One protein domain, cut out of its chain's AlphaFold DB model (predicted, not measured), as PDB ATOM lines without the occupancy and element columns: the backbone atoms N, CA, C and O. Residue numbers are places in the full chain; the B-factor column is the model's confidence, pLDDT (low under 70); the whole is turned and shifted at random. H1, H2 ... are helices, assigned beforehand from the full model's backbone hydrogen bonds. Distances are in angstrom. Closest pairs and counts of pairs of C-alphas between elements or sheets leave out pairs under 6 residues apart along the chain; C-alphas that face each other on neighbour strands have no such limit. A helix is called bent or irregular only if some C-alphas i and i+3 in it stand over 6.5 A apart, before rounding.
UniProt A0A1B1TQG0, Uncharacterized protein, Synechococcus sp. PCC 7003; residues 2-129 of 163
ATOM      1  N   ILE A   2     189.630 232.563 328.690       76.25
ATOM      2  CA  ILE A   2     189.588 231.695 329.895       76.25
ATOM      3  C   ILE A   2     190.995 231.260 330.346       76.25
ATOM      4  O   ILE A   2     191.312 231.334 331.526       76.25
ATOM      5  N   ASP A   3     191.870 230.887 329.407       85.25
ATOM      6  CA  ASP A   3     193.266 230.539 329.717       85.25
ATOM      7  C   ASP A   3     194.047 231.725 330.320       85.25
ATOM      8  O   ASP A   3     194.748 231.575 331.319       85.25
ATOM      9  N   THR A   4     193.867 232.934 329.775       88.25
ATOM     10  CA  THR A   4     194.457 234.165 330.323       88.25
ATOM     11  C   THR A   4     193.968 234.421 331.746       88.25
ATOM     12  O   THR A   4     194.781 234.664 332.629       88.25
ATOM     13  N   LEU A   5     192.661 234.278 331.995       88.69
ATOM     14  CA  LEU A   5     192.071 234.444 333.323       88.69
ATOM     15  C   LEU A   5     192.655 233.444 334.332       88.69
ATOM     16  O   LEU A   5     193.040 233.836 335.429       88.69
ATOM     17  N   LEU A   6     192.788 232.169 333.954       91.81
ATOM     18  CA  LEU A   6     193.412 231.145 334.800       91.81
ATOM     19  C   LEU A   6     194.881 231.469 335.102       91.81
ATOM     20  O   LEU A   6     195.328 231.306 336.238       91.81
ATOM     21  N   LYS A   7     195.633 231.969 334.114       91.25
ATOM     22  CA  LYS A   7     197.010 232.445 334.313       91.25
ATOM     23  C   LYS A   7     197.058 233.640 335.266       91.25
ATOM     24  O   LYS A   7     197.921 233.655 336.139       91.25
ATOM     25  N   THR A   8     196.130 234.590 335.151       92.94
ATOM     26  CA  THR A   8     196.021 235.746 336.056       92.94
ATOM     27  C   THR A   8     195.686 235.318 337.481       92.94
ATOM     28  O   THR A   8     196.337 235.777 338.413       92.94
ATOM     29  N   LEU A   9     194.738 234.396 337.669       93.44
ATOM     30  CA  LEU A   9     194.390 233.862 338.991       93.44
ATOM     31  C   LEU A   9     195.549 233.078 339.611       93.44
ATOM     32  O   LEU A   9     195.841 233.226 340.796       93.44
ATOM     33  N   LYS A  10     196.263 232.282 338.808       94.19
ATOM     34  CA  LYS A  10     197.489 231.620 339.260       94.19
ATOM     35  C   LYS A  10     198.547 232.644 339.664       94.19
ATOM     36  O   LYS A  10     199.176 232.474 340.703       94.19
ATOM     37  N   LEU A  11     198.744 233.693 338.864       94.38
ATOM     38  CA  LEU A  11     199.683 234.766 339.179       94.38
ATOM     39  C   LEU A  11     199.306 235.462 340.486       94.38
ATOM     40  O   LEU A  11     200.184 235.673 341.313       94.38
ATOM     41  N   PHE A  12     198.018 235.725 340.696       93.69
ATOM     42  CA  PHE A  12     197.501 236.292 341.935       93.69
ATOM     43  C   PHE A  12     197.802 235.393 343.138       93.69
ATOM     44  O   PHE A  12     198.345 235.859 344.129       93.69
ATOM     45  N   GLY A  13     197.555 234.084 343.030       92.56
ATOM     46  CA  GLY A  13     197.899 233.135 344.092       92.56
ATOM     47  C   GLY A  13     199.401 233.098 344.401       92.56
ATOM     48  O   GLY A  13     199.793 233.075 345.566       92.56
ATOM     49  N   VAL A  14     200.255 233.139 343.372       93.81
ATOM     50  CA  VAL A  14     201.718 233.197 343.548       93.81
ATOM     51  C   VAL A  14     202.149 234.515 344.192       93.81
ATOM     52  O   VAL A  14     203.005 234.491 345.070       93.81
ATOM     53  N   PHE A  15     201.543 235.633 343.794       92.81
ATOM     54  CA  PHE A  15     201.769 236.943 344.397       92.81
ATOM     55  C   PHE A  15     201.381 236.943 345.873       92.81
ATOM     56  O   PHE A  15     202.225 237.229 346.711       92.81
ATOM     57  N   CYS A  16     200.162 236.515 346.214       91.31
ATOM     58  CA  CYS A  16     199.714 236.443 347.602       91.31
ATOM     59  C   CYS A  16     200.653 235.596 348.464       91.31
ATOM     60  O   CYS A  16     201.034 236.046 349.536       91.31
ATOM     61  N   LEU A  17     201.062 234.412 347.987       91.69
ATOM     62  CA  LEU A  17     202.014 233.548 348.696       91.69
ATOM     63  C   LEU A  17     203.396 234.198 348.840       91.69
ATOM     64  O   LEU A  17     204.009 234.102 349.899       91.69
ATOM     65  N   GLY A  18     203.877 234.848 347.779       88.25
ATOM     66  CA  GLY A  18     205.151 235.564 347.753       88.25
ATOM     67  C   GLY A  18     205.194 236.738 348.726       88.25
ATOM     68  O   GLY A  18     206.188 236.934 349.420       88.25
ATOM     69  N   SER A  19     204.087 237.472 348.832       88.25
ATOM     70  CA  SER A  19     204.005 238.709 349.604       88.25
ATOM     71  C   SER A  19     203.630 238.517 351.080       88.25
ATOM     72  O   SER A  19     203.661 239.484 351.840       88.25
ATOM     73  N   VAL A  20     203.337 237.286 351.533       88.25
ATOM     74  CA  VAL A  20     203.013 236.994 352.947       88.25
ATOM     75  C   VAL A  20     204.113 237.489 353.891       88.25
ATOM     76  O   VAL A  20     203.816 238.130 354.896       88.25
ATOM     77  N   GLY A  21     205.383 237.235 353.557       84.25
ATOM     78  CA  GLY A  21     206.519 237.662 354.382       84.25
ATOM     79  C   GLY A  21     206.564 239.179 354.581       84.25
ATOM     80  O   GLY A  21     206.773 239.652 355.695       84.25
ATOM     81  N   PHE A  22     206.270 239.943 353.528       87.44
ATOM     82  CA  PHE A  22     206.201 241.402 353.591       87.44
ATOM     83  C   PHE A  22     205.023 241.896 354.429       87.44
ATOM     84  O   PHE A  22     205.180 242.848 355.187       87.44
ATOM     85  N   ALA A  23     203.865 241.234 354.352       85.25
ATOM     86  CA  ALA A  23     202.709 241.574 355.180       85.25
ATOM     87  C   ALA A  23     202.994 241.370 356.679       85.25
ATOM     88  O   ALA A  23     202.645 242.230 357.488       85.25
ATOM     89  N   PHE A  24     203.679 240.280 357.049       85.75
ATOM     90  CA  PHE A  24     204.108 240.041 358.433       85.75
ATOM     91  C   PHE A  24     205.098 241.098 358.924       85.75
ATOM     92  O   PHE A  24     204.944 241.602 360.034       85.75
ATOM     93  N   ILE A  25     206.082 241.465 358.097       86.00
ATOM     94  CA  ILE A  25     207.053 242.508 358.447       86.00
ATOM     95  C   ILE A  25     206.343 243.854 358.613       86.00
ATOM     96  O   ILE A  25     206.529 244.511 359.632       86.00
ATOM     97  N   ALA A  26     205.489 244.243 357.663       83.69
ATOM     98  CA  ALA A  26     204.744 245.498 357.730       83.69
ATOM     99  C   ALA A  26     203.858 245.566 358.983       83.69
ATOM    100  O   ALA A  26     203.890 246.566 359.696       83.69
ATOM    101  N   ASN A  27     203.131 244.489 359.303       83.12
ATOM    102  CA  ASN A  27     202.330 244.411 360.523       83.12
ATOM    103  C   ASN A  27     203.204 244.537 361.784       83.12
ATOM    104  O   ASN A  27     202.891 245.335 362.668       83.12
ATOM    105  N   GLY A  28     204.339 243.831 361.829       82.56
ATOM    106  CA  GLY A  28     205.329 243.937 362.903       82.56
ATOM    107  C   GLY A  28     205.823 245.371 363.120       82.56
ATOM    108  O   GLY A  28     205.807 245.859 364.243       82.56
ATOM    109  N   VAL A  29     206.167 246.078 362.041       83.44
ATOM    110  CA  VAL A  29     206.622 247.480 362.085       83.44
ATOM    111  C   VAL A  29     205.512 248.431 362.543       83.44
ATOM    112  O   VAL A  29     205.768 249.360 363.301       83.44
ATOM    113  N   THR A  30     204.271 248.223 362.096       78.12
ATOM    114  CA  THR A  30     203.147 249.088 362.499       78.12
ATOM    115  C   THR A  30     202.667 248.842 363.929       78.12
ATOM    116  O   THR A  30     202.111 249.747 364.543       78.12
ATOM    117  N   SER A  31     202.860 247.630 364.454       79.19
ATOM    118  CA  SER A  31     202.380 247.228 365.782       79.19
ATOM    119  C   SER A  31     203.413 247.476 366.882       79.19
ATOM    120  O   SER A  31     203.044 247.830 368.001       79.19
ATOM    121  N   ALA A  32     204.703 247.357 366.564       71.19
ATOM    122  CA  ALA A  32     205.800 247.708 367.449       71.19
ATOM    123  C   ALA A  32     206.417 249.032 366.985       71.19
ATOM    124  O   ALA A  32     207.129 249.075 365.986       71.19
ATOM    125  N   SER A  33     206.155 250.128 367.703       66.31
ATOM    126  CA  SER A  33     206.810 251.412 367.428       66.31
ATOM    127  C   SER A  33     208.331 251.248 367.551       66.31
ATOM    128  O   SER A  33     208.835 251.169 368.673       66.31
ATOM    129  N   LEU A  34     209.042 251.177 366.425       73.44
ATOM    130  CA  LEU A  34     210.500 251.041 366.398       73.44
ATOM    131  C   LEU A  34     211.130 252.305 366.997       73.44
ATOM    132  O   LEU A  34     210.864 253.417 366.533       73.44
ATOM    133  N   ARG A  35     211.932 252.146 368.049       70.69
ATOM    134  CA  ARG A  35     212.538 253.244 368.822       70.69
ATOM    135  C   ARG A  35     214.041 253.364 368.604       70.69
ATOM    136  O   ARG A  35     214.578 254.449 368.825       70.69
ATOM    137  N   TYR A  36     214.712 252.299 368.166       75.88
ATOM    138  CA  TYR A  36     216.172 252.261 368.046       75.88
ATOM    139  C   TYR A  36     216.638 251.977 366.612       75.88
ATOM    140  O   TYR A  36     215.968 251.295 365.839       75.88
ATOM    141  N   SER A  37     217.822 252.487 366.250       74.75
ATOM    142  CA  SER A  37     218.435 252.290 364.924       74.75
ATOM    143  C   SER A  37     218.673 250.818 364.581       74.75
ATOM    144  O   SER A  37     218.541 250.424 363.424       74.75
ATOM    145  N   ASP A  38     218.980 249.995 365.582       81.62
ATOM    146  CA  ASP A  38     219.304 248.577 365.391       81.62
ATOM    147  C   ASP A  38     218.063 247.749 365.026       81.62
ATOM    148  O   ASP A  38     218.150 246.753 364.306       81.62
ATOM    149  N   GLU A  39     216.879 248.203 365.438       81.62
ATOM    150  CA  GLU A  39     215.609 247.576 365.072       81.62
ATOM    151  C   GLU A  39     215.299 247.803 363.582       81.62
ATOM    152  O   GLU A  39     214.796 246.907 362.905       81.62
ATOM    153  N   TRP A  40     215.692 248.956 363.026       83.62
ATOM    154  CA  TRP A  40     215.600 249.215 361.585       83.62
ATOM    155  C   TRP A  40     216.549 248.335 360.770       83.62
ATOM    156  O   TRP A  40     216.171 247.869 359.693       83.62
ATOM    157  N   LEU A  41     217.750 248.044 361.282       86.44
ATOM    158  CA  LEU A  41     218.661 247.079 360.655       86.44
ATOM    159  C   LEU A  41     218.048 245.671 360.616       86.44
ATOM    160  O   LEU A  41     218.130 244.997 359.587       86.44
ATOM    161  N   ALA A  42     217.381 245.247 361.693       85.12
ATOM    162  CA  ALA A  42     216.672 243.969 361.728       85.12
ATOM    163  C   ALA A  42     215.517 243.921 360.712       85.12
ATOM    164  O   ALA A  42     215.375 242.937 359.987       85.12
ATOM    165  N   VAL A  43     214.736 245.001 360.593       87.31
ATOM    166  CA  VAL A  43     213.672 245.118 359.582       87.31
ATOM    167  C   VAL A  43     214.241 245.025 358.169       87.31
ATOM    168  O   VAL A  43     213.716 244.271 357.355       87.31
ATOM    169  N   LEU A  44     215.340 245.726 357.873       87.88
ATOM    170  CA  LEU A  44     215.998 245.648 356.565       87.88
ATOM    171  C   LEU A  44     216.481 244.227 356.252       87.88
ATOM    172  O   LEU A  44     216.288 243.741 355.137       87.88
ATOM    173  N   PHE A  45     217.056 243.532 357.234       89.06
ATOM    174  CA  PHE A  45     217.484 242.146 357.064       89.06
ATOM    175  C   PHE A  45     216.302 241.204 356.788       89.06
ATOM    176  O   PHE A  45     216.354 240.385 355.870       89.06
ATOM    177  N   LEU A  46     215.199 241.361 357.525       90.25
ATOM    178  CA  LEU A  46     213.968 240.603 357.295       90.25
ATOM    179  C   LEU A  46     213.353 240.908 355.924       90.25
ATOM    180  O   LEU A  46     212.893 239.989 355.251       90.25
ATOM    181  N   MET A  47     213.396 242.164 355.470       90.25
ATOM    182  CA  MET A  47     212.933 242.564 354.135       90.25
ATOM    183  C   MET A  47     213.751 241.895 353.025       90.25
ATOM    184  O   MET A  47     213.179 241.404 352.052       90.25
ATOM    185  N   LEU A  48     215.077 241.812 353.179       91.94
ATOM    186  CA  LEU A  48     215.945 241.099 352.236       91.94
ATOM    187  C   LEU A  48     215.622 239.599 352.187       91.94
ATOM    188  O   LEU A  48     215.554 239.014 351.104       91.94
ATOM    189  N   LEU A  49     215.381 238.978 353.345       92.00
ATOM    190  CA  LEU A  49     214.960 237.577 353.417       92.00
ATOM    191  C   LEU A  49     213.587 237.356 352.772       92.00
ATOM    192  O   LEU A  49     213.423 236.407 352.004       92.00
ATOM    193  N   ALA A  50     212.619 238.237 353.036       91.94
ATOM    194  CA  ALA A  50     211.293 238.182 352.428       91.94
ATOM    195  C   ALA A  50     211.372 238.299 350.901       91.94
ATOM    196  O   ALA A  50     210.737 237.515 350.199       91.94
ATOM    197  N   PHE A  51     212.227 239.185 350.385       90.69
ATOM    198  CA  PHE A  51     212.479 239.303 348.950       90.69
ATOM    199  C   PHE A  51     213.080 238.023 348.358       90.69
ATOM    200  O   PHE A  51     212.614 237.524 347.332       90.69
ATOM    201  N   GLY A  52     214.081 237.439 349.023       91.25
ATOM    202  CA  GLY A  52     214.667 236.166 348.601       91.25
ATOM    203  C   GLY A  52     213.642 235.027 348.559       91.25
ATOM    204  O   GLY A  52     213.601 234.258 347.593       91.25
ATOM    205  N   LEU A  53     212.779 234.945 349.575       92.38
ATOM    206  CA  LEU A  53     211.698 233.960 349.654       92.38
ATOM    207  C   LEU A  53     210.628 234.185 348.588       92.38
ATOM    208  O   LEU A  53     210.172 233.217 347.977       92.38
ATOM    209  N   GLU A  54     210.258 235.432 348.318       92.75
ATOM    210  CA  GLU A  54     209.312 235.764 347.260       92.75
ATOM    211  C   GLU A  54     209.847 235.308 345.899       92.75
ATOM    212  O   GLU A  54     209.195 234.525 345.204       92.75
ATOM    213  N   VAL A  55     211.074 235.695 345.537       92.69
ATOM    214  CA  VAL A  55     211.701 235.260 344.278       92.69
ATOM    215  C   VAL A  55     211.781 233.731 344.202       92.69
ATOM    216  O   VAL A  55     211.521 233.145 343.144       92.69
ATOM    217  N   TRP A  56     212.076 233.060 345.320       94.00
ATOM    218  CA  TRP A  56     212.071 231.600 345.403       94.00
ATOM    219  C   TRP A  56     210.679 230.992 345.164       94.00
ATOM    220  O   TRP A  56     210.563 230.014 344.418       94.00
ATOM    221  N   ILE A  57     209.614 231.585 345.710       93.81
ATOM    222  CA  ILE A  57     208.226 231.175 345.458       93.81
ATOM    223  C   ILE A  57     207.919 231.281 343.962       93.81
ATOM    224  O   ILE A  57     207.525 230.287 343.343       93.81
ATOM    225  N   TYR A  58     208.198 232.424 343.328       94.00
ATOM    226  CA  TYR A  58     208.014 232.568 341.879       94.00
ATOM    227  C   TYR A  58     208.829 231.529 341.094       94.00
ATOM    228  O   TYR A  58     208.324 230.914 340.145       94.00
ATOM    229  N   LYS A  59     210.078 231.274 341.503       94.69
ATOM    230  CA  LYS A  59     210.945 230.262 340.891       94.69
ATOM    231  C   LYS A  59     210.353 228.856 340.988       94.69
ATOM    232  O   LYS A  59     210.392 228.125 339.993       94.69
ATOM    233  N   LYS A  60     209.762 228.497 342.128       93.88
ATOM    234  CA  LYS A  60     209.106 227.203 342.360       93.88
ATOM    235  C   LYS A  60     207.923 226.982 341.411       93.88
ATOM    236  O   LYS A  60     207.780 225.888 340.867       93.88
ATOM    237  N   PHE A  61     207.119 228.016 341.149       92.06
ATOM    238  CA  PHE A  61     205.926 227.904 340.297       92.06
ATOM    239  C   PHE A  61     206.195 228.021 338.788       92.06
ATOM    240  O   PHE A  61     205.518 227.350 338.003       92.06
ATOM    241  N   TYR A  62     207.158 228.847 338.363       89.75
ATOM    242  CA  TYR A  62     207.391 229.147 336.939       89.75
ATOM    243  C   TYR A  62     208.634 228.480 336.332       89.75
ATOM    244  O   TYR A  62     208.745 228.421 335.106       89.75
ATOM    245  N   LYS A  63     209.539 227.928 337.155       89.88
ATOM    246  CA  LYS A  63     210.760 227.174 336.794       89.88
ATOM    247  C   LYS A  63     211.785 227.930 335.930       89.88
ATOM    248  O   LYS A  63     212.936 228.066 336.337       89.88
ATOM    249  N   LYS A  64     211.430 228.430 334.744       92.12
ATOM    250  CA  LYS A  64     212.331 229.159 333.829       92.12
ATOM    251  C   LYS A  64     212.490 230.616 334.267       92.12
ATOM    252  O   LYS A  64     211.495 231.320 334.398       92.12
ATOM    253  N   TRP A  65     213.731 231.095 334.402       90.88
ATOM    254  CA  TRP A  65     214.024 232.458 334.881       90.88
ATOM    255  C   TRP A  65     213.389 233.568 334.033       90.88
ATOM    256  O   TRP A  65     212.832 234.500 334.597       90.88
ATOM    257  N   ARG A  66     213.357 233.427 332.699       89.94
ATOM    258  CA  ARG A  66     212.637 234.372 331.820       89.94
ATOM    259  C   ARG A  66     211.152 234.484 332.195       89.94
ATOM    260  O   ARG A  66     210.613 235.579 332.228       89.94
ATOM    261  N   ILE A  67     210.496 233.361 332.492       89.44
ATOM    262  CA  ILE A  67     209.070 233.331 332.858       89.44
ATOM    263  C   ILE A  67     208.867 233.890 334.269       89.44
ATOM    264  O   ILE A  67     207.929 234.651 334.478       89.44
ATOM    265  N   VAL A  68     209.758 233.546 335.205       92.12
ATOM    266  CA  VAL A  68     209.788 234.101 336.568       92.12
ATOM    267  C   VAL A  68     209.843 235.623 336.513       92.12
ATOM    268  O   VAL A  68     208.953 236.267 337.052       92.12
ATOM    269  N   PHE A  69     210.823 236.183 335.799       92.25
ATOM    270  CA  PHE A  69     211.020 237.626 335.689       92.25
ATOM    271  C   PHE A  69     209.799 238.332 335.092       92.25
ATOM    272  O   PHE A  69     209.304 239.293 335.665       92.25
ATOM    273  N   LEU A  70     209.254 237.820 333.983       92.69
ATOM    274  CA  LEU A  70     208.090 238.426 333.327       92.69
ATOM    275  C   LEU A  70     206.846 238.429 334.228       92.69
ATOM    276  O   LEU A  70     206.163 239.442 334.322       92.69
ATOM    277  N   ASN A  71     206.565 237.320 334.917       92.94
ATOM    278  CA  ASN A  71     205.424 237.242 335.835       92.94
ATOM    279  C   ASN A  71     205.638 238.093 337.093       92.94
ATOM    280  O   ASN A  71     204.705 238.751 337.544       92.94
ATOM    281  N   TYR A  72     206.861 238.117 337.627       93.19
ATOM    282  CA  TYR A  72     207.234 238.965 338.756       93.19
ATOM    283  C   TYR A  72     207.012 240.445 338.428       93.19
ATOM    284  O   TYR A  72     206.318 241.136 339.171       93.19
ATOM    285  N   MET A  73     207.508 240.899 337.270       94.12
ATOM    286  CA  MET A  73     207.330 242.269 336.785       94.12
ATOM    287  C   MET A  73     205.856 242.629 336.600       94.12
ATOM    288  O   MET A  73     205.437 243.676 337.076       94.12
ATOM    289  N   ILE A  74     205.056 241.767 335.960       94.50
ATOM    290  CA  ILE A  74     203.618 242.022 335.764       94.50
ATOM    291  C   ILE A  74     202.899 242.163 337.108       94.50
ATOM    292  O   ILE A  74     202.131 243.103 337.304       94.50
ATOM    293  N   SER A  75     203.162 241.246 338.040       94.56
ATOM    294  CA  SER A  75     202.529 241.254 339.356       94.56
ATOM    295  C   SER A  75     202.861 242.511 340.157       94.56
ATOM    296  O   SER A  75     201.969 243.117 340.747       94.56
ATOM    297  N   HIS A  76     204.135 242.906 340.180       93.25
ATOM    298  CA  HIS A  76     204.599 244.065 340.944       93.25
ATOM    299  C   HIS A  76     204.208 245.383 340.282       93.25
ATOM    300  O   HIS A  76     203.874 246.337 340.976       93.25
ATOM    301  N   PHE A  77     204.170 245.424 338.950       94.06
ATOM    302  CA  PHE A  77     203.617 246.547 338.206       94.06
ATOM    303  C   PHE A  77     202.135 246.744 338.546       94.06
ATOM    304  O   PHE A  77     201.742 247.839 338.937       94.06
ATOM    305  N   ALA A  78     201.323 245.683 338.500       95.00
ATOM    306  CA  ALA A  78     199.919 245.747 338.904       95.00
ATOM    307  C   ALA A  78     199.755 246.160 340.379       95.00
ATOM    308  O   ALA A  78     198.924 247.010 340.694       95.00
ATOM    309  N   ALA A  79     200.581 245.609 341.276       92.69
ATOM    310  CA  ALA A  79     200.575 245.945 342.700       92.69
ATOM    311  C   ALA A  79     200.984 247.393 342.981       92.69
ATOM    312  O   ALA A  79     200.414 248.006 343.876       92.69
ATOM    313  N   PHE A  80     201.908 247.966 342.210       92.56
ATOM    314  CA  PHE A  80     202.309 249.365 342.346       92.56
ATOM    315  C   PHE A  80     201.127 250.315 342.101       92.56
ATOM    316  O   PHE A  80     200.838 251.167 342.939       92.56
ATOM    317  N   PHE A  81     200.386 250.127 341.004       93.19
ATOM    318  CA  PHE A  81     199.220 250.967 340.699       93.19
ATOM    319  C   PHE A  81     198.039 250.706 341.628       93.19
ATOM    320  O   PHE A  81     197.357 251.651 342.018       93.19
ATOM    321  N   ALA A  82     197.804 249.451 342.009       93.38
ATOM    322  CA  ALA A  82     196.764 249.103 342.973       93.38
ATOM    323  C   ALA A  82     197.096 249.595 344.394       93.38
ATOM    324  O   ALA A  82     196.197 249.915 345.171       93.38
ATOM    325  N   GLY A  83     198.387 249.694 344.724       88.75
ATOM    326  CA  GLY A  83     198.891 250.095 346.033       88.75
ATOM    327  C   GLY A  83     198.625 251.560 346.368       88.75
ATOM    328  O   GLY A  83     198.344 251.866 347.520       88.75
ATOM    329  N   ILE A  84     198.644 252.461 345.379       89.69
ATOM    330  CA  ILE A  84     198.396 253.896 345.594       89.69
ATOM    331  C   ILE A  84     197.008 254.142 346.223       89.69
ATOM    332  O   ILE A  84     196.952 254.633 347.351       89.69
ATOM    333  N   PRO A  85     195.881 253.790 345.575       90.75
ATOM    334  CA  PRO A  85     194.558 253.997 346.160       90.75
ATOM    335  C   PRO A  85     194.312 253.115 347.388       90.75
ATOM    336  O   PRO A  85     193.597 253.539 348.293       90.75
ATOM    337  N   TRP A  86     194.932 251.930 347.463       90.81
ATOM    338  CA  TRP A  86     194.883 251.099 348.667       90.81
ATOM    339  C   TRP A  86     195.449 251.845 349.883       90.81
ATOM    340  O   TRP A  86     194.769 251.935 350.900       90.81
ATOM    341  N   LEU A  87     196.628 252.469 349.768       87.50
ATOM    342  CA  LEU A  87     197.235 253.255 350.849       87.50
ATOM    343  C   LEU A  87     196.356 254.436 351.279       87.50
ATOM    344  O   LEU A  87     196.178 254.655 352.477       87.50
ATOM    345  N   PHE A  88     195.768 255.168 350.325       89.19
ATOM    346  CA  PHE A  88     194.842 256.266 350.635       89.19
ATOM    347  C   PHE A  88     193.619 255.781 351.427       89.19
ATOM    348  O   PHE A  88     193.240 256.411 352.413       89.19
ATOM    349  N   LEU A  89     193.025 254.648 351.039       89.94
ATOM    350  CA  LEU A  89     191.856 254.084 351.723       89.94
ATOM    351  C   LEU A  89     192.193 253.520 353.107       89.94
ATOM    352  O   LEU A  89     191.410 253.700 354.039       89.94
ATOM    353  N   MET A  90     193.368 252.902 353.260       85.44
ATOM    354  CA  MET A  90     193.883 252.463 354.562       85.44
ATOM    355  C   MET A  90     194.095 253.659 355.505       85.44
ATOM    356  O   MET A  90     193.727 253.583 356.676       85.44
ATOM    357  N   GLY A  91     194.626 254.779 354.999       86.56
ATOM    358  CA  GLY A  91     194.794 256.021 355.766       86.56
ATOM    359  C   GLY A  91     193.473 256.709 356.133       86.56
ATOM    360  O   GLY A  91     193.381 257.342 357.180       86.56
ATOM    361  N   ALA A  92     192.435 256.540 355.312       87.38
ATOM    362  CA  ALA A  92     191.089 257.056 355.562       87.38
ATOM    363  C   ALA A  92     190.229 256.154 356.475       87.38
ATOM    364  O   ALA A  92     189.037 256.410 356.637       87.38
ATOM    365  N   GLY A  93     190.788 255.071 357.033       85.31
ATOM    366  CA  GLY A  93     190.060 254.122 357.887       85.31
ATOM    367  C   GLY A  93     189.032 253.255 357.147       85.31
ATOM    368  O   GLY A  93     188.231 252.571 357.778       85.31
ATOM    369  N   SER A  94     189.044 253.261 355.810       90.31
ATOM    370  CA  SER A  94     188.112 252.510 354.956       90.31
ATOM    371  C   SER A  94     188.686 251.139 354.576       90.31
ATOM    372  O   SER A  94     188.842 250.817 353.395       90.31
ATOM    373  N   TYR A  95     189.026 250.334 355.585       83.19
ATOM    374  CA  TYR A  95     189.760 249.070 355.428       83.19
ATOM    375  C   TYR A  95     189.048 248.049 354.525       83.19
ATOM    376  O   TYR A  95     189.699 247.399 353.704       83.19
ATOM    377  N   ASP A  96     187.719 247.957 354.615       83.00
ATOM    378  CA  ASP A  96     186.919 247.016 353.817       83.00
ATOM    379  C   ASP A  96     186.963 247.350 352.319       83.00
ATOM    380  O   ASP A  96     187.057 246.467 351.464       83.00
ATOM    381  N   MET A  97     186.962 248.645 351.988       87.50
ATOM    382  CA  MET A  97     187.019 249.122 350.605       87.50
ATOM    383  C   MET A  97     188.433 249.070 350.029       87.50
ATOM    384  O   MET A  97     188.588 248.915 348.817       87.50
ATOM    385  N   ALA A  98     189.468 249.165 350.872       87.19
ATOM    386  CA  ALA A  98     190.858 249.153 350.429       87.19
ATOM    387  C   ALA A  98     191.173 247.889 349.616       87.19
ATOM    388  O   ALA A  98     191.663 247.983 348.490       87.19
ATOM    389  N   TRP A  99     190.825 246.707 350.133       84.56
ATOM    390  CA  TRP A  99     191.077 245.438 349.439       84.56
ATOM    391  C   TRP A  99     190.250 245.266 348.166       84.56
ATOM    392  O   TRP A  99     190.763 244.752 347.173       84.56
ATOM    393  N   ILE A 100     189.001 245.735 348.163       90.00
ATOM    394  CA  ILE A 100     188.141 245.697 346.973       90.00
ATOM    395  C   ILE A 100     188.744 246.557 345.861       90.00
ATOM    396  O   ILE A 100     188.853 246.103 344.724       90.00
ATOM    397  N   VAL A 101     189.189 247.772 346.185       91.50
ATOM    398  CA  VAL A 101     189.818 248.683 345.219       91.50
ATOM    399  C   VAL A 101     191.170 248.151 344.753       91.50
ATOM    400  O   VAL A 101     191.459 248.195 343.557       91.50
ATOM    401  N   PHE A 102     191.963 247.570 345.657       91.94
ATOM    402  CA  PHE A 102     193.215 246.914 345.288       91.94
ATOM    403  C   PHE A 102     192.976 245.814 344.254       91.94
ATOM    404  O   PHE A 102     193.591 245.827 343.191       91.94
ATOM    405  N   LEU A 103     192.046 244.891 344.513       92.31
ATOM    406  CA  LEU A 103     191.729 243.806 343.582       92.31
ATOM    407  C   LEU A 103     191.095 244.316 342.287       92.31
ATOM    408  O   LEU A 103     191.442 243.830 341.210       92.31
ATOM    409  N   GLY A 104     190.220 245.318 342.385       92.94
ATOM    410  CA  GLY A 104     189.566 245.960 341.248       92.94
ATOM    411  C   GLY A 104     190.539 246.633 340.280       92.94
ATOM    412  O   GLY A 104     190.218 246.766 339.105       92.94
ATOM    413  N   ILE A 105     191.737 247.002 340.740       93.75
ATOM    414  CA  ILE A 105     192.797 247.591 339.908       93.75
ATOM    415  C   ILE A 105     193.845 246.545 339.521       93.75
ATOM    416  O   ILE A 105     194.249 246.466 338.359       93.75
ATOM    417  N   TRP A 106     194.263 245.706 340.470       95.75
ATOM    418  CA  TRP A 106     195.302 244.704 340.257       95.75
ATOM    419  C   TRP A 106     194.893 243.682 339.192       95.75
ATOM    420  O   TRP A 106     195.661 243.416 338.266       95.75
ATOM    421  N   LEU A 107     193.673 243.132 339.289       93.88
ATOM    422  CA  LEU A 107     193.207 242.069 338.394       93.88
ATOM    423  C   LEU A 107     193.142 242.519 336.928       93.88
ATOM    424  O   LEU A 107     193.713 241.811 336.092       93.88
ATOM    425  N   PRO A 108     192.530 243.668 336.574       93.88
ATOM    426  CA  PRO A 108     192.534 244.143 335.194       93.88
ATOM    427  C   PRO A 108     193.942 244.386 334.649       93.88
ATOM    428  O   PRO A 108     194.254 243.911 333.558       93.88
ATOM    429  N   ILE A 109     194.818 245.062 335.405       94.44
ATOM    430  CA  ILE A 109     196.181 245.367 334.939       94.44
ATOM    431  C   ILE A 109     196.960 244.074 334.689       94.44
ATOM    432  O   ILE A 109     197.572 243.913 333.628       94.44
ATOM    433  N   ALA A 110     196.910 243.126 335.628       94.75
ATOM    434  CA  ALA A 110     197.583 241.842 335.489       94.75
ATOM    435  C   ALA A 110     197.015 241.020 334.319       94.75
ATOM    436  O   ALA A 110     197.779 240.409 333.569       94.75
ATOM    437  N   TYR A 111     195.692 241.024 334.127       94.25
ATOM    438  CA  TYR A 111     195.032 240.345 333.012       94.25
ATOM    439  C   TYR A 111     195.475 240.898 331.653       94.25
ATOM    440  O   TYR A 111     195.958 240.134 330.816       94.25
ATOM    441  N   PHE A 112     195.376 242.214 331.444       93.69
ATOM    442  CA  PHE A 112     195.781 242.844 330.184       93.69
ATOM    443  C   PHE A 112     197.274 242.675 329.909       93.69
ATOM    444  O   PHE A 112     197.663 242.371 328.785       93.69
ATOM    445  N   SER A 113     198.114 242.785 330.941       93.12
ATOM    446  CA  SER A 113     199.559 242.590 330.799       93.12
ATOM    447  C   SER A 113     199.911 241.157 330.384       93.12
ATOM    448  O   SER A 113     200.787 240.953 329.543       93.12
ATOM    449  N   LEU A 114     199.222 240.149 330.935       92.00
ATOM    450  CA  LEU A 114     199.408 238.750 330.534       92.00
ATOM    451  C   LEU A 114     198.901 238.484 329.112       92.00
ATOM    452  O   LEU A 114     199.570 237.778 328.355       92.00
ATOM    453  N   ASP A 115     197.764 239.066 328.727       92.12
ATOM    454  CA  ASP A 115     197.240 238.946 327.364       92.12
ATOM    455  C   ASP A 115     198.191 239.570 326.333       92.12
ATOM    456  O   ASP A 115     198.535 238.950 325.322       92.12
ATOM    457  N   GLN A 116     198.711 240.761 326.638       90.00
ATOM    458  CA  GLN A 116     199.668 241.464 325.792       90.00
ATOM    459  C   GLN A 116     201.002 240.711 325.687       90.00
ATOM    460  O   GLN A 116     201.601 240.635 324.612       90.00
ATOM    461  N   LEU A 117     201.449 240.077 326.770       89.12
ATOM    462  CA  LEU A 117     202.624 239.212 326.756       89.12
ATOM    463  C   LEU A 117     202.434 237.996 325.829       89.12
ATOM    464  O   LEU A 117     203.348 237.638 325.082       89.12
ATOM    465  N   ASP A 118     201.260 237.368 325.838       87.31
ATOM    466  CA  ASP A 118     200.948 236.258 324.931       87.31
ATOM    467  C   ASP A 118     200.755 236.730 323.476       87.31
ATOM    468  O   ASP A 118     201.119 236.014 322.537       87.31
ATOM    469  N   TYR A 119     200.263 237.952 323.254       88.00
ATOM    470  CA  TYR A 119     200.290 238.598 321.939       88.00
ATOM    471  C   TYR A 119     201.725 238.769 321.417       88.00
ATOM    472  O   TYR A 119     202.027 238.298 320.319       88.00
ATOM    473  N   PHE A 120     202.634 239.334 322.217       88.00
ATOM    474  CA  PHE A 120     204.027 239.527 321.806       88.00
ATOM    475  C   PHE A 120     204.751 238.215 321.505       88.00
ATOM    476  O   PHE A 120     205.478 238.144 320.520       88.00
ATOM    477  N   LYS A 121     204.515 237.148 322.278       87.44
ATOM    478  CA  LYS A 121     205.089 235.825 321.970       87.44
ATOM    479  C   LYS A 121     204.625 235.288 320.618       87.44
ATOM    480  O   LYS A 121     205.425 234.721 319.879       87.44
ATOM    481  N   ARG A 122     203.339 235.450 320.290       87.69
ATOM    482  CA  ARG A 122     202.795 235.037 318.984       87.69
ATOM    483  C   ARG A 122     203.401 235.854 317.850       87.69
ATOM    484  O   ARG A 122     203.673 235.308 316.787       87.69
ATOM    485  N   LEU A 123     203.636 237.140 318.088       90.00
ATOM    486  CA  LEU A 123     204.271 238.026 317.121       90.00
ATOM    487  C   LEU A 123     205.751 237.659 316.915       90.00
ATOM    488  O   LEU A 123     206.188 237.548 315.777       90.00
ATOM    489  N   GLU A 124     206.485 237.351 317.991       89.75
ATOM    490  CA  GLU A 124     207.871 236.854 317.936       89.75
ATOM    491  C   GLU A 124     207.971 235.552 317.119       89.75
ATOM    492  O   GLU A 124     208.888 235.395 316.315       89.75
ATOM    493  N   LEU A 125     207.019 234.628 317.291       91.12
ATOM    494  CA  LEU A 125     206.954 233.388 316.509       91.12
ATOM    495  C   LEU A 125     206.703 233.660 315.022       91.12
ATOM    496  O   LEU A 125     207.458 233.167 314.190       91.12
ATOM    497  N   LYS A 126     205.716 234.501 314.692       91.94
ATOM    498  CA  LYS A 126     205.422 234.870 313.298       91.94
ATOM    499  C   LYS A 126     206.606 235.542 312.607       91.94
ATOM    500  O   LYS A 126     206.889 235.234 311.457       91.94
ATOM    501  N   VAL A 127     207.318 236.431 313.303       92.44
ATOM    502  CA  VAL A 127     208.521 237.079 312.758       92.44
ATOM    503  C   VAL A 127     209.611 236.045 312.465       92.44
ATOM    504  O   VAL A 127     210.234 236.105 311.411       92.44
ATOM    505  N   LYS A 128     209.812 235.054 313.345       92.88
ATOM    506  CA  LYS A 128     210.772 233.965 313.098       92.88
ATOM    507  C   LYS A 128     210.375 233.087 311.913       92.88
ATOM    508  O   LYS A 128     211.238 232.724 311.121       92.88
ATOM    509  N   GLU A 129     209.091 232.768 311.772       92.62
ATOM    510  CA  GLU A 129     208.573 232.013 310.624       92.62
ATOM    511  C   GLU A 129     208.773 232.777 309.311       92.62
ATOM    512  O   GLU A 129     209.244 232.206 308.329       92.62
TER     513      GLU A 129
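What this domain is: This is residues 2 to 129 of the 163 residues of an uncharacterized protein of Synechococcus sp. PCC 7003 (UniProt A0A1B1TQG0). Two helical hairpins, the longest helix H4 with H3 and H1b with H2, spread as a loose V, and H1a crosses H3 and H4. Residues 119 to 129 of H4 stick out. The printed part has 128 residues with helices H1 to H4, all helix in class and loose: radius of gyration of the C-alphas 17.3 A, spans 62 by 31 by 19 A.

How they stand to each other: Start at H4, residues 95 to 129: it forms a hairpin with H3, residues 65 to 91, closest C-alphas 102 and 82, 4.8 A. H1, residues 2 to 31, assigned as one helix by its hydrogen bonds, is bent, with C-alphas 18 and 21 7.1 A apart; its arms are H1a, to residue 18, and H1b, from 21. H1a touches H4 with residues 4 to 8 alone, closest C-alphas 8 and 111, 5.6 A. H1b and H2, residues 37 to 62, form a hairpin. Every O i to N i+4 pair is within hydrogen-bond range in H1a, H1b and H2, 21 of 23 in H3, 28 of 31 in H4.

Where its parts are: Find C-alpha 2 at (189.588, 231.695, 329.895), where H1a begins; H4 runs 51.5 A to C-alpha 129 at (208.573, 232.013, 310.624).

The domain as a whole: The printed part has no cut, its three links are tight, and residue 33 has pLDDT under 70.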